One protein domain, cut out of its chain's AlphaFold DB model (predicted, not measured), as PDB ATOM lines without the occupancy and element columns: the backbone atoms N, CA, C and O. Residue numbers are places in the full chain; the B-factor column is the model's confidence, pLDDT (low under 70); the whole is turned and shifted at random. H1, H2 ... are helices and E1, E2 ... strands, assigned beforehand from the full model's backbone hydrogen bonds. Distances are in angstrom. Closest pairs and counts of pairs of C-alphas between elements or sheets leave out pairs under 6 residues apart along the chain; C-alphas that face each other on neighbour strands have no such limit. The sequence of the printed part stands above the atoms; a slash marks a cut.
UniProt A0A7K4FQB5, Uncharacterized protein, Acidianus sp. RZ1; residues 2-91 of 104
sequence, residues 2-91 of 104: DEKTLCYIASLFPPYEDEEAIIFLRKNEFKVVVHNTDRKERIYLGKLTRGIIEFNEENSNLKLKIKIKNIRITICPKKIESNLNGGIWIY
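AT A GLANCE: This is residues 2 to 91 of the 104 residues of an uncharacterized protein of Acidianus sp. RZ1 (UniProt A0A7K4FQB5). One twisted sheet of seven strands curls round a single helix, H1, which sits in the sheet's hollow; no named helix covers the other face. The sheet's two edges, E5 and E6, are joined by residues 68 to 77, which pass over the side of H1 away from the sheet. The printed part has 90 residues, in the order H1 E1 E2 E3 E4 E5 E6 E7, mostly strand by class. The sheet runs E5 E4 E3 E2 E1 E7 E6, all antiparallel, with H1 on one face as two layers. The whole is compact, with a radius of gyration of the C-alphas of 12.5 A, and rounded, spanning 37 by 31 by 25 A.

HOW THE PARTS SIT: Begin with E3, residues 41 to 49, and its antiparallel neighbour E2, residues 29 to 35; N 32 and O 44 are 2.8 A apart, within hydrogen-bond range. Beside E2 look for E1, residues 20 to 26, where N 22 and O 33 are 2.8 A apart. Next comes E7, residues 86 to 91, with N 23 and O 89 at 2.8 A, and then the edge strand E6, residues 78 to 83, with N 80 and O 88 at 2.9 A. On the other side of E3 stands E4, residues 52 to 57, with N 47 and O 54 at 2.8 A, and then the edge strand E5, residues 64 to 67, with N 53 and O 66 at 2.8 A. E1 to E5 form a meander, each strand the antiparallel neighbour of the one before; E6 and E7 form a hairpin. From edge to edge the strands' lines turn by 102 degrees. H1, residues 3 to 12, is on this sheet; its closest C-alphas to E1 are those of Ala 10 and Ile 23, 7.6 A, and to E4 those of Ile 9 and Ile 53, 8.0 A. H1 is near E2 and E6. In H1 every O i to N i+4 pair is within hydrogen-bond range. E5 and E6 are apart.

IN THESE COORDINATES: Find C-alpha 41 at (97.995, 92.989, 150.123); from there E3, the longest strand, runs 25.9 A to C-alpha 49. E1 measures 20.0 A, E2 19.9 A, E4 16.8 A, E5 10.5 A and E6 15.3 A. H1 begins with C-alpha 3 at (120.088, 99.831, 159.233) and runs 14.7 A. E7 runs 17.1 A to C-alpha 91 at (108.803, 103.408, 152.294).

THE WHOLE: The C-alphas of Asp 38 and Arg 50, the two farthest apart, are 37.0 A from each other. The printed part has no cut, and no link is long. Mean pLDDT of the printed part is 85.9; look for values under 70 at residue 39 and residues 83 to 85.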
ATOM      1  N   ASP A   2     120.862  95.728 161.933       78.12
ATOM      2  CA  ASP A   2     121.396  97.050 161.575       78.12
ATOM      3  C   ASP A   2     120.607  97.716 160.429       78.12
ATOM      4  O   ASP A   2     119.891  97.047 159.679       78.12
ATOM      5  N   GLU A   3     120.757  99.036 160.278       79.56
ATOM      6  CA  GLU A   3     120.088  99.831 159.233       79.56
ATOM      7  C   GLU A   3     120.436  99.384 157.809       79.56
ATOM      8  O   GLU A   3     119.598  99.455 156.913       79.56
ATOM      9  N   LYS A   4     121.638  98.849 157.573       85.38
ATOM     10  CA  LYS A   4     122.035  98.385 156.239       85.38
ATOM     11  C   LYS A   4     121.267  97.125 155.844       85.38
ATOM     12  O   LYS A   4     120.857  96.989 154.693       85.38
ATOM     13  N   THR A   5     121.018  96.230 156.801       85.75
ATOM     14  CA  THR A   5     120.153  95.058 156.611       85.75
ATOM     15  C   THR A   5     118.723  95.441 156.229       85.75
ATOM     16  O   THR A   5     118.137  94.809 155.349       85.75
ATOM     17  N   LEU A   6     118.184  96.511 156.812       86.69
ATOM     18  CA  LEU A   6     116.873  97.049 156.437       86.69
ATOM     19  C   LEU A   6     116.819  97.503 154.981       86.69
ATOM     20  O   LEU A   6     115.862  97.180 154.280       86.69
ATOM     21  N   CYS A   7     117.852  98.195 154.503       87.75
ATOM     22  CA  CYS A   7     117.925  98.621 153.108       87.75
ATOM     23  C   CYS A   7     117.973  97.430 152.140       87.75
ATOM     24  O   CYS A   7     117.372  97.481 151.067       87.75
ATOM     25  N   TYR A   8     118.633  96.329 152.520       90.50
ATOM     26  CA  TYR A   8     118.599  95.094 151.731       90.50
ATOM     27  C   TYR A   8     117.195  94.487 151.672       90.50
ATOM     28  O   TYR A   8     116.760  94.111 150.588       90.50
ATOM     29  N   ILE A   9     116.481  94.417 152.802       90.75
ATOM     30  CA  ILE A   9     115.099  93.916 152.840       90.75
ATOM     31  C   ILE A   9     114.199  94.806 151.975       90.75
ATOM     32  O   ILE A   9     113.528  94.298 151.087       90.75
ATOM     33  N   ALA A  10     114.241  96.127 152.150       88.31
ATOM     34  CA  ALA A  10     113.435  97.055 151.352       88.31
ATOM     35  C   ALA A  10     113.724  96.954 149.844       88.31
ATOM     36  O   ALA A  10     112.814  97.005 149.025       88.31
ATOM     37  N   SER A  11     114.989  96.749 149.464       87.56
ATOM     38  CA  SER A  11     115.374  96.594 148.056       87.56
ATOM     39  C   SER A  11     114.924  95.256 147.443       87.56
ATOM     40  O   SER A  11     114.881  95.144 146.221       87.56
ATOM     41  N   LEU A  12     114.596  94.240 148.255       89.81
ATOM     42  CA  LEU A  12     114.041  92.963 147.779       89.81
ATOM     43  C   LEU A  12     112.533  93.009 147.528       89.81
ATOM     44  O   LEU A  12     112.041  92.227 146.718       89.81
ATOM     45  N   PHE A  13     111.818  93.895 148.218       88.38
ATOM     46  CA  PHE A  13     110.359  93.988 148.152       88.38
ATOM     47  C   PHE A  13     109.894  95.374 147.686       88.38
ATOM     48  O   PHE A  13     109.035  95.964 148.337       88.38
ATOM     49  N   PRO A  14     110.453  95.923 146.591       82.06
ATOM     50  CA  PRO A  14     110.140  97.282 146.180       82.06
ATOM     51  C   PRO A  14     108.632  97.430 145.903       82.06
ATOM     52  O   PRO A  14     108.082  96.611 145.161       82.06
ATOM     53  N   PRO A  15     107.960  98.457 146.456       81.69
ATOM     54  CA  PRO A  15     106.601  98.790 146.076       81.69
ATOM     55  C   PRO A  15     106.590  99.252 144.618       81.69
ATOM     56  O   PRO A  15     107.538  99.884 144.139       81.69
ATOM     57  N   TYR A  16     105.512  98.935 143.916       80.56
ATOM     58  CA  TYR A  16     105.268  99.322 142.537       80.56
ATOM     59  C   TYR A  16     104.163 100.382 142.465       80.56
ATOM     60  O   TYR A  16     103.174 100.299 143.178       80.56
ATOM     61  N   GLU A  17     104.324 101.385 141.599       81.00
ATOM     62  CA  GLU A  17     103.310 102.415 141.308       81.00
ATOM     63  C   GLU A  17     102.695 103.143 142.520       81.00
ATOM     64  O   GLU A  17     103.273 104.129 142.982       81.00
ATOM     65  N   ASP A  18     101.508 102.746 142.975       80.00
ATOM     66  CA  ASP A  18     100.745 103.326 144.085       80.00
ATOM     67  C   ASP A  18     100.914 102.543 145.397       80.00
ATOM     68  O   ASP A  18     100.294 102.884 146.403       80.00
ATOM     69  N   GLU A  19     101.768 101.520 145.406       84.00
ATOM     70  CA  GLU A  19     102.000 100.696 146.583       84.00
ATOM     71  C   GLU A  19     102.827 101.407 147.665       84.00
ATOM     72  O   GLU A  19     103.737 102.217 147.420       84.00
ATOM     73  N   GLU A  20     102.544 101.011 148.897       85.44
ATOM     74  CA  GLU A  20     103.333 101.296 150.081       85.44
ATOM     75  C   GLU A  20     103.824  99.982 150.681       85.44
ATOM     76  O   GLU A  20     103.109  98.978 150.708       85.44
ATOM     77  N   ALA A  21     105.067  99.992 151.156       87.75
ATOM     78  CA  ALA A  21     105.660  98.846 151.811       87.75
ATOM     79  C   ALA A  21     106.035  99.177 153.260       87.75
ATOM     80  O   ALA A  21     106.780 100.120 153.551       87.75
ATOM     81  N   ILE A  22     105.531  98.347 154.167       89.69
ATOM     82  CA  ILE A  22     105.736  98.434 155.610       89.69
ATOM     83  C   ILE A  22     106.589  97.245 156.029       89.69
ATOM     84  O   ILE A  22     106.250  96.093 155.759       89.69
ATOM     85  N   ILE A  23     107.700  97.511 156.706       90.75
ATOM     86  CA  ILE A  23     108.609  96.488 157.214       90.75
ATOM     87  C   ILE A  23     108.511  96.473 158.732       90.75
ATOM     88  O   ILE A  23     108.862  97.443 159.403       90.75
ATOM     89  N   PHE A  24     108.099  95.333 159.270       90.06
ATOM     90  CA  PHE A  24     108.156  95.019 160.688       90.06
ATOM     91  C   PHE A  24     109.396  94.170 160.942       90.06
ATOM     92  O   PHE A  24     109.565  93.131 160.298       90.06
ATOM     93  N   LEU A  25     110.247  94.566 161.891       86.25
ATOM     94  CA  LEU A  25     111.359  93.723 162.341       86.25
ATOM     95  C   LEU A  25     111.201  93.313 163.792       86.25
ATOM     96  O   LEU A  25     110.892  94.139 164.650       86.25
ATOM     97  N   ARG A  26     111.564  92.063 164.071       86.31
ATOM     98  CA  ARG A  26     111.695  91.527 165.424       86.31
ATOM     99  C   ARG A  26     112.897  90.595 165.487       86.31
ATOM    100  O   ARG A  26     112.909  89.545 164.858       86.31
ATOM    101  N   LYS A  27     113.919  90.954 166.270       85.69
ATOM    102  CA  LYS A  27     115.191  90.204 166.375       85.69
ATOM    103  C   LYS A  27     115.844  89.953 165.002       85.69
ATOM    104  O   LYS A  27     116.475  90.858 164.458       85.69
ATOM    105  N   ASN A  28     115.742  88.729 164.485       88.88
ATOM    106  CA  ASN A  28     116.246  88.287 163.187       88.88
ATOM    107  C   ASN A  28     115.118  87.938 162.203       88.88
ATOM    108  O   ASN A  28     115.410  87.448 161.120       88.88
ATOM    109  N   GLU A  29     113.865  88.178 162.561       92.75
ATOM    110  CA  GLU A  29     112.686  87.947 161.735       92.75
ATOM    111  C   GLU A  29     112.146  89.271 161.198       92.75
ATOM    112  O   GLU A  29     112.330  90.335 161.804       92.75
ATOM    113  N   PHE A  30     111.479  89.195 160.053       92.38
ATOM    114  CA  PHE A  30     110.823  90.327 159.428       92.38
ATOM    115  C   PHE A  30     109.492  89.929 158.792       92.38
ATOM    116  O   PHE A  30     109.321  88.803 158.319       92.38
ATOM    117  N   LYS A  31     108.568  90.886 158.751       93.44
ATOM    118  CA  LYS A  31     107.346  90.837 157.950       93.44
ATOM    119  C   LYS A  31     107.336  92.068 157.053       93.44
ATOM    120  O   LYS A  31     107.511  93.177 157.551       93.44
ATOM    121  N   VAL A  32     107.165  91.876 155.750       92.81
ATOM    122  CA  VAL A  32     106.934  92.968 154.800       92.81
ATOM    123  C   VAL A  32     105.485  92.905 154.365       92.81
ATOM    124  O   VAL A  32     105.027  91.853 153.932       92.81
ATOM    125  N   VAL A  33     104.774  94.014 154.489       91.88
ATOM    126  CA  VAL A  33     103.419  94.177 153.969       91.88
ATOM    127  C   VAL A  33     103.501  95.198 152.852       91.88
ATOM    128  O   VAL A  33     103.836  96.349 153.112       91.88
ATOM    129  N   VAL A  34     103.245  94.763 151.624       88.88
ATOM    130  CA  VAL A  34     103.109  95.645 150.464       88.88
ATOM    131  C   VAL A  34     101.624  95.762 150.161       88.88
ATOM    132  O   VAL A  34     100.970  94.741 149.954       88.88
ATOM    133  N   HIS A  35     101.081  96.973 150.170       86.00
ATOM    134  CA  HIS A  35      99.658  97.204 149.938       86.00
ATOM    135  C   HIS A  35      99.429  98.392 149.003       86.00
ATOM    136  O   HIS A  35     100.234  99.321 148.971       86.00
ATOM    137  N   ASN A  36      98.321  98.372 148.262       81.06
ATOM    138  CA  ASN A  36      97.893  99.465 147.385       81.06
ATOM    139  C   ASN A  36      96.533 100.047 147.820       81.06
ATOM    140  O   ASN A  36      95.863  99.501 148.705       81.06
ATOM    141  N   THR A  37      96.100 101.145 147.190       70.38
ATOM    142  CA  THR A  37      94.804 101.784 147.495       70.38
ATOM    143  C   THR A  37      93.582 100.892 147.226       70.38
ATOM    144  O   THR A  37      92.545 101.078 147.865       70.38
ATOM    145  N   ASP A  38      93.719  99.864 146.383       71.81
ATOM    146  CA  ASP A  38      92.671  98.883 146.063       71.81
ATOM    147  C   ASP A  38      92.627  97.676 147.025       71.81
ATOM    148  O   ASP A  38      91.949  96.684 146.748       71.81
ATOM    149  N   ARG A  39      93.325  97.744 148.169       63.19
ATOM    150  CA  ARG A  39      93.379  96.696 149.213       63.19
ATOM    151  C   ARG A  39      93.970  95.355 148.764       63.19
ATOM    152  O   ARG A  39      93.728  94.337 149.414       63.19
ATOM    153  N   LYS A  40      94.752  95.310 147.683       74.19
ATOM    154  CA  LYS A  40      95.571  94.123 147.405       74.19
ATOM    155  C   LYS A  40      96.788  94.149 148.318       74.19
ATOM    156  O   LYS A  40      97.611  95.054 148.224       74.19
ATOM    157  N   GLU A  41      96.881  93.156 149.194       85.94
ATOM    158  CA  GLU A  41      97.995  92.989 150.123       85.94
ATOM    159  C   GLU A  41      98.871  91.813 149.690       85.94
ATOM    160  O   GLU A  41      98.387  90.709 149.440       85.94
ATOM    161  N   ARG A  42     100.181  92.055 149.626       88.25
ATOM    162  CA  ARG A  42     101.210  91.024 149.495       88.25
ATOM    163  C   ARG A  42     102.027  91.025 150.765       88.25
ATOM    164  O   ARG A  42     102.681  92.014 151.103       88.25
ATOM    165  N   ILE A  43     101.974  89.913 151.478       92.12
ATOM    166  CA  ILE A  43     102.638  89.783 152.765       92.12
ATOM    167  C   ILE A  43     103.787  88.802 152.611       92.12
ATOM    168  O   ILE A  43     103.598  87.689 152.136       92.12
ATOM    169  N   TYR A  44     104.980  89.200 153.032       93.94
ATOM    170  CA  TYR A  44     106.170  88.361 153.029       93.94
ATOM    171  C   TYR A  44     106.659  88.163 154.451       93.94
ATOM    172  O   TYR A  44     106.854  89.124 155.193       93.94
ATOM    173  N   LEU A  45     106.893  86.911 154.821       94.94
ATOM    174  CA  LEU A  45     107.463  86.533 156.106       94.94
ATOM    175  C   LEU A  45     108.875  86.027 155.866       94.94
ATOM    176  O   LEU A  45     109.111  85.232 154.955       94.94
ATOM    177  N   GLY A  46     109.825  86.474 156.677       95.00
ATOM    178  CA  GLY A  46     111.199  86.051 156.500       95.00
ATOM    179  C   GLY A  46     112.064  86.179 157.734       95.00
ATOM    180  O   GLY A  46     111.673  86.692 158.781       95.00
ATOM    181  N   LYS A  47     113.280  85.666 157.598       95.06
ATOM    182  CA  LYS A  47     114.311  85.704 158.624       95.06
ATOM    183  C   LYS A  47     115.683  85.914 158.013       95.06
ATOM    184  O   LYS A  47     115.979  85.496 156.893       95.06
ATOM    185  N   LEU A  48     116.550  86.510 158.810       91.94
ATOM    186  CA  LEU A  48     117.960  86.670 158.542       91.94
ATOM    187  C   LEU A  48     118.749  85.598 159.291       91.94
ATOM    188  O   LEU A  48     118.613  85.420 160.502       91.94
ATOM    189  N   THR A  49     119.616  84.885 158.582       91.06
ATOM    190  CA  THR A  49     120.545  83.923 159.185       91.06
ATOM    191  C   THR A  49     121.890  84.005 158.477       91.06
ATOM    192  O   THR A  49     121.983  83.708 157.292       91.06
ATOM    193  N   ARG A  50     122.952  84.401 159.195       88.81
ATOM    194  CA  ARG A  50     124.344  84.418 158.687       88.81
ATOM    195  C   ARG A  50     124.504  85.121 157.320       88.81
ATOM    196  O   ARG A  50     125.146  84.595 156.416       88.81
ATOM    197  N   GLY A  51     123.891  86.295 157.154       90.06
ATOM    198  CA  GLY A  51     123.951  87.066 155.901       90.06
ATOM    199  C   GLY A  51     123.102  86.501 154.755       90.06
ATOM    200  O   GLY A  51     123.285  86.894 153.602       90.06
ATOM    201  N   ILE A  52     122.189  85.575 155.052       94.44
ATOM    202  CA  ILE A  52     121.189  85.037 154.127       94.44
ATOM    203  C   ILE A  52     119.815  85.523 154.578       94.44
ATOM    204  O   ILE A  52     119.469  85.385 155.752       94.44
ATOM    205  N   ILE A  53     119.049  86.066 153.639       93.38
ATOM    206  CA  ILE A  53     117.635  86.390 153.803       93.38
ATOM    207  C   ILE A  53     116.844  85.203 153.249       93.38
ATOM    208  O   ILE A  53     116.987  84.847 152.079       93.38
ATOM    209  N   GLU A  54     116.052  84.566 154.106       95.31
ATOM    210  CA  GLU A  54     115.101  83.508 153.752       95.31
ATOM    211  C   GLU A  54     113.690  84.052 153.944       95.31
ATOM    212  O   GLU A  54     113.407  84.611 155.002       95.31
ATOM    213  N   PHE A  55     112.819  83.906 152.947       94.88
ATOM    214  CA  PHE A  55     111.454  84.422 153.015       94.88
ATOM    215  C   PHE A  55     110.479  83.627 152.150       94.88
ATOM    216  O   PHE A  55     110.882  82.877 151.258       94.88
ATOM    217  N   ASN A  56     109.192  83.817 152.407       94.69
ATOM    218  CA  ASN A  56     108.085  83.318 151.604       94.69
ATOM    219  C   ASN A  56     106.922  84.314 151.642       94.69
ATOM    220  O   ASN A  56     106.799  85.103 152.578       94.69
ATOM    221  N   GLU A  57     106.071  84.265 150.626       92.75
ATOM    222  CA  GLU A  57     104.784  84.962 150.649       92.75
ATOM    223  C   GLU A  57     103.825  84.251 151.623       92.75
ATOM    224  O   GLU A  57     103.834  83.019 151.735       92.75
ATOM    225  N   GLU A  58     103.033  85.020 152.368       85.00
ATOM    226  CA  GLU A  58     102.003  84.530 153.284       85.00
ATOM    227  C   GLU A  58     100.967  83.764 152.445       85.00
ATOM    228  O   GLU A  58     100.416  84.302 151.489       85.00
ATOM    229  N   ASN A  59     100.751  82.483 152.765       84.25
ATOM    230  CA  ASN A  59      99.975  81.495 151.989       84.25
ATOM    231  C   ASN A  59     100.695  80.828 150.798       84.25
ATOM    232  O   ASN A  59     100.089  80.023 150.092       84.25
ATOM    233  N   SER A  60     101.995  81.072 150.610       85.44
ATOM    234  CA  SER A  60     102.823  80.328 149.654       85.44
ATOM    235  C   SER A  60     103.730  79.313 150.348       85.44
ATOM    236  O   SER A  60     104.399  79.612 151.339       85.44
ATOM    237  N   ASN A  61     103.817  78.110 149.774       86.44
ATOM    238  CA  ASN A  61     104.767  77.074 150.196       86.44
ATOM    239  C   ASN A  61     106.169  77.264 149.586       86.44
ATOM    240  O   ASN A  61     107.101  76.532 149.931       86.44
ATOM    241  N   LEU A  62     106.341  78.232 148.678       89.25
ATOM    242  CA  LEU A  62     107.624  78.521 148.048       89.25
ATOM    243  C   LEU A  62     108.494  79.366 148.980       89.25
ATOM    244  O   LEU A  62     108.165  80.504 149.305       89.25
ATOM    245  N   LYS A  63     109.641  78.811 149.382       92.50
ATOM    246  CA  LYS A  63     110.662  79.517 150.163       92.50
ATOM    247  C   LYS A  63     111.808  79.952 149.266       92.50
ATOM    248  O   LYS A  63     112.442  79.124 148.614       92.50
ATOM    249  N   LEU A  64     112.117  81.241 149.300       93.38
ATOM    250  CA  LEU A  64     113.240  81.840 148.594       93.38
ATOM    251  C   LEU A  64     114.378  82.137 149.570       93.38
ATOM    252  O   LEU A  64     114.159  82.479 150.732       93.38
ATOM    253  N   LYS A  65     115.616  81.986 149.091       94.94
ATOM    254  CA  LYS A  65     116.833  82.274 149.856       94.94
ATOM    255  C   LYS A  65     117.789  83.096 149.012       94.94
ATOM    256  O   LYS A  65     118.161  82.680 147.918       94.94
ATOM    257  N   ILE A  66     118.249  84.219 149.550       93.88
ATOM    258  CA  ILE A  66     119.197  85.105 148.877       93.88
ATOM    259  C   ILE A  66     120.312  85.535 149.828       93.88
ATOM    260  O   ILE A  66     120.091  85.835 151.000       93.88
ATOM    261  N   LYS A  67     121.551  85.542 149.331       93.00
ATOM    262  CA  LYS A  67     122.706  86.050 150.083       93.00
ATOM    263  C   LYS A  67     122.722  87.573 149.994       93.00
ATOM    264  O   LYS A  67     122.698  88.102 148.887       93.00
ATOM    265  N   ILE A  68     122.869  88.261 151.127       90.12
ATOM    266  CA  ILE A  68     122.883  89.733 151.197       90.12
ATOM    267  C   ILE A  68     123.908  90.356 150.248       90.12
ATOM    268  O   ILE A  68     123.616  91.344 149.586       90.12
ATOM    269  N   LYS A  69     125.092  89.746 150.121       89.56
ATOM    270  CA  LYS A  69     126.154  90.234 149.225       89.56
ATOM    271  C   LYS A  69     125.744  90.327 147.744       89.56
ATOM    272  O   LYS A  69     126.431  90.993 146.984       89.56
ATOM    273  N   ASN A  70     124.666  89.645 147.343       91.81
ATOM    274  CA  ASN A  70     124.146  89.647 145.976       91.81
ATOM    275  C   ASN A  70     123.013  90.671 145.778       91.81
ATOM    276  O   ASN A  70     122.483  90.780 144.677       91.81
ATOM    277  N   ILE A  71     122.607  91.385 146.828       86.94
ATOM    278  CA  ILE A  71     121.525  92.365 146.774       86.94
ATOM    279  C   ILE A  71     122.150  93.742 146.583       86.94
ATOM    280  O   ILE A  71     122.982  94.179 147.380       86.94
ATOM    281  N   ARG A  72     121.736  94.450 145.534       88.31
ATOM    282  CA  ARG A  72     122.074  95.864 145.363       88.31
ATOM    283  C   ARG A  72     121.096  96.701 146.180       88.31
ATOM    284  O   ARG A  72     119.891  96.535 146.035       88.31
ATOM    285  N   ILE A  73     121.610  97.605 147.012       84.88
ATOM    286  CA  ILE A  73     120.765  98.566 147.726       84.88
ATOM    287  C   ILE A  73     120.329  99.644 146.738       84.88
ATOM    288  O   ILE A  73     121.167 100.352 146.176       84.88
ATOM    289  N   THR A  74     119.022  99.754 146.535       82.94
ATOM    290  CA  THR A  74     118.382 100.808 145.734       82.94
ATOM    291  C   THR A  74     117.374 101.608 146.552       82.94
ATOM    292  O   THR A  74     117.027 102.718 146.161       82.94
ATOM    293  N   ILE A  75     116.939 101.073 147.700       82.06
ATOM    294  CA  ILE A  75     115.921 101.662 148.569       82.06
ATOM    295  C   ILE A  75     116.421 101.682 150.017       82.06
ATOM    296  O   ILE A  75     116.928 100.680 150.525       82.06
ATOM    297  N   CYS A  76     116.222 102.817 150.693       84.94
ATOM    298  CA  CYS A  76     116.491 102.995 152.119       84.94
ATOM    299  C   CYS A  76     115.209 103.481 152.817       84.94
ATOM    300  O   CYS A  76     114.804 104.627 152.592       84.94
ATOM    301  N   PRO A  77     114.545 102.642 153.631       83.88
ATOM    302  CA  PRO A  77     113.283 103.006 154.262       83.88
ATOM    303  C   PRO A  77     113.496 103.939 155.460       83.88
ATOM    304  O   PRO A  77     114.564 103.948 156.077       83.88
ATOM    305  N   LYS A  78     112.465 104.709 155.827       85.12
ATOM    306  CA  LYS A  78     112.510 105.584 157.008       85.12
ATOM    307  C   LYS A  78     111.881 104.891 158.207       85.12
ATOM    308  O   LYS A  78     110.823 104.275 158.105       85.12
ATOM    309  N   LYS A  79     112.544 105.008 159.355       82.88
ATOM    310  CA  LYS A  79     112.041 104.499 160.629       82.88
ATOM    311  C   LYS A  79     110.878 105.362 161.106       82.88
ATOM    312  O   LYS A  79     111.008 106.583 161.134       82.88
ATOM    313  N   ILE A  80     109.790 104.720 161.505       82.94
ATOM    314  CA  ILE A  80     108.621 105.392 162.082       82.94
ATOM    315  C   ILE A  80     108.554 105.157 163.581       82.94
ATOM    316  O   ILE A  80     108.281 106.089 164.329       82.94
ATOM    317  N   GLU A  81     108.879 103.948 164.036       79.81
ATOM    318  CA  GLU A  81     108.799 103.609 165.454       79.81
ATOM    319  C   GLU A  81     109.866 102.580 165.859       79.81
ATOM    320  O   GLU A  81     110.329 101.769 165.050       79.81
ATOM    321  N   SER A  82     110.255 102.599 167.135       74.38
ATOM    322  CA  SER A  82     110.971 101.497 167.788       74.38
ATOM    323  C   SER A  82     110.408 101.205 169.161       74.38
ATOM    324  O   SER A  82     110.197 102.126 169.945       74.38
ATOM    325  N   ASN A  83     110.327  99.918 169.484       67.94
ATOM    326  CA  ASN A  83     110.107  99.429 170.837       67.94
ATOM    327  C   ASN A  83     111.246  98.476 171.246       67.94
ATOM    328  O   ASN A  83     112.133  98.160 170.453       67.94
ATOM    329  N   LEU A  84     111.232  98.002 172.497       55.16
ATOM    330  CA  LEU A  84     112.279  97.123 173.043       55.16
ATOM    331  C   LEU A  84     112.469  95.812 172.254       55.16
ATOM    332  O   LEU A  84     113.516  95.179 172.359       55.16
ATOM    333  N   ASN A  85     111.477  95.400 171.459       64.06
ATOM    334  CA  ASN A  85     111.448  94.110 170.775       64.06
ATOM    335  C   ASN A  85     111.483  94.215 169.242       64.06
ATOM    336  O   ASN A  85     111.484  93.174 168.582       64.06
ATOM    337  N   GLY A  86     111.531  95.414 168.660       74.75
ATOM    338  CA  GLY A  86     111.397  95.580 167.218       74.75
ATOM    339  C   GLY A  86     111.265  97.023 166.745       74.75
ATOM    340  O   GLY A  86     111.444  97.980 167.499       74.75
ATOM    341  N   GLY A  87     110.957  97.173 165.462       81.00
ATOM    342  CA  GLY A  87     110.680  98.474 164.861       81.00
ATOM    343  C   GLY A  87     109.793  98.371 163.630       81.00
ATOM    344  O   GLY A  87     109.567  97.274 163.104       81.00
ATOM    345  N   ILE A  88     109.306  99.531 163.201       83.25
ATOM    346  CA  ILE A  88     108.459  99.694 162.023       83.25
ATOM    347  C   ILE A  88     109.126 100.715 161.104       83.25
ATOM    348  O   ILE A  88     109.486 101.821 161.527       83.25
ATOM    349  N   TRP A  89     109.290 100.333 159.842       84.50
ATOM    350  CA  TRP A  89     109.833 101.181 158.788       84.50
ATOM    351  C   TRP A  89     108.872 101.219 157.617       84.50
ATOM    352  O   TRP A  89     108.295 100.197 157.256       84.50
ATOM    353  N   ILE A  90     108.741 102.388 157.005       82.31
ATOM    354  CA  ILE A  90     107.882 102.582 155.840       82.31
ATOM    355  C   ILE A  90     108.692 103.188 154.714       82.31
ATOM    356  O   ILE A  90     109.606 104.001 154.922       82.31
ATOM    357  N   TYR A  91     108.333 102.780 153.506       80.31
ATOM    358  CA  TYR A  91     108.803 103.408 152.294       80.31
ATOM    359  C   TYR A  91     107.687 103.418 151.237       80.31
ATOM    360  O   TYR A  91     107.203 102.362 150.828       80.31
TER     361      TYR A  91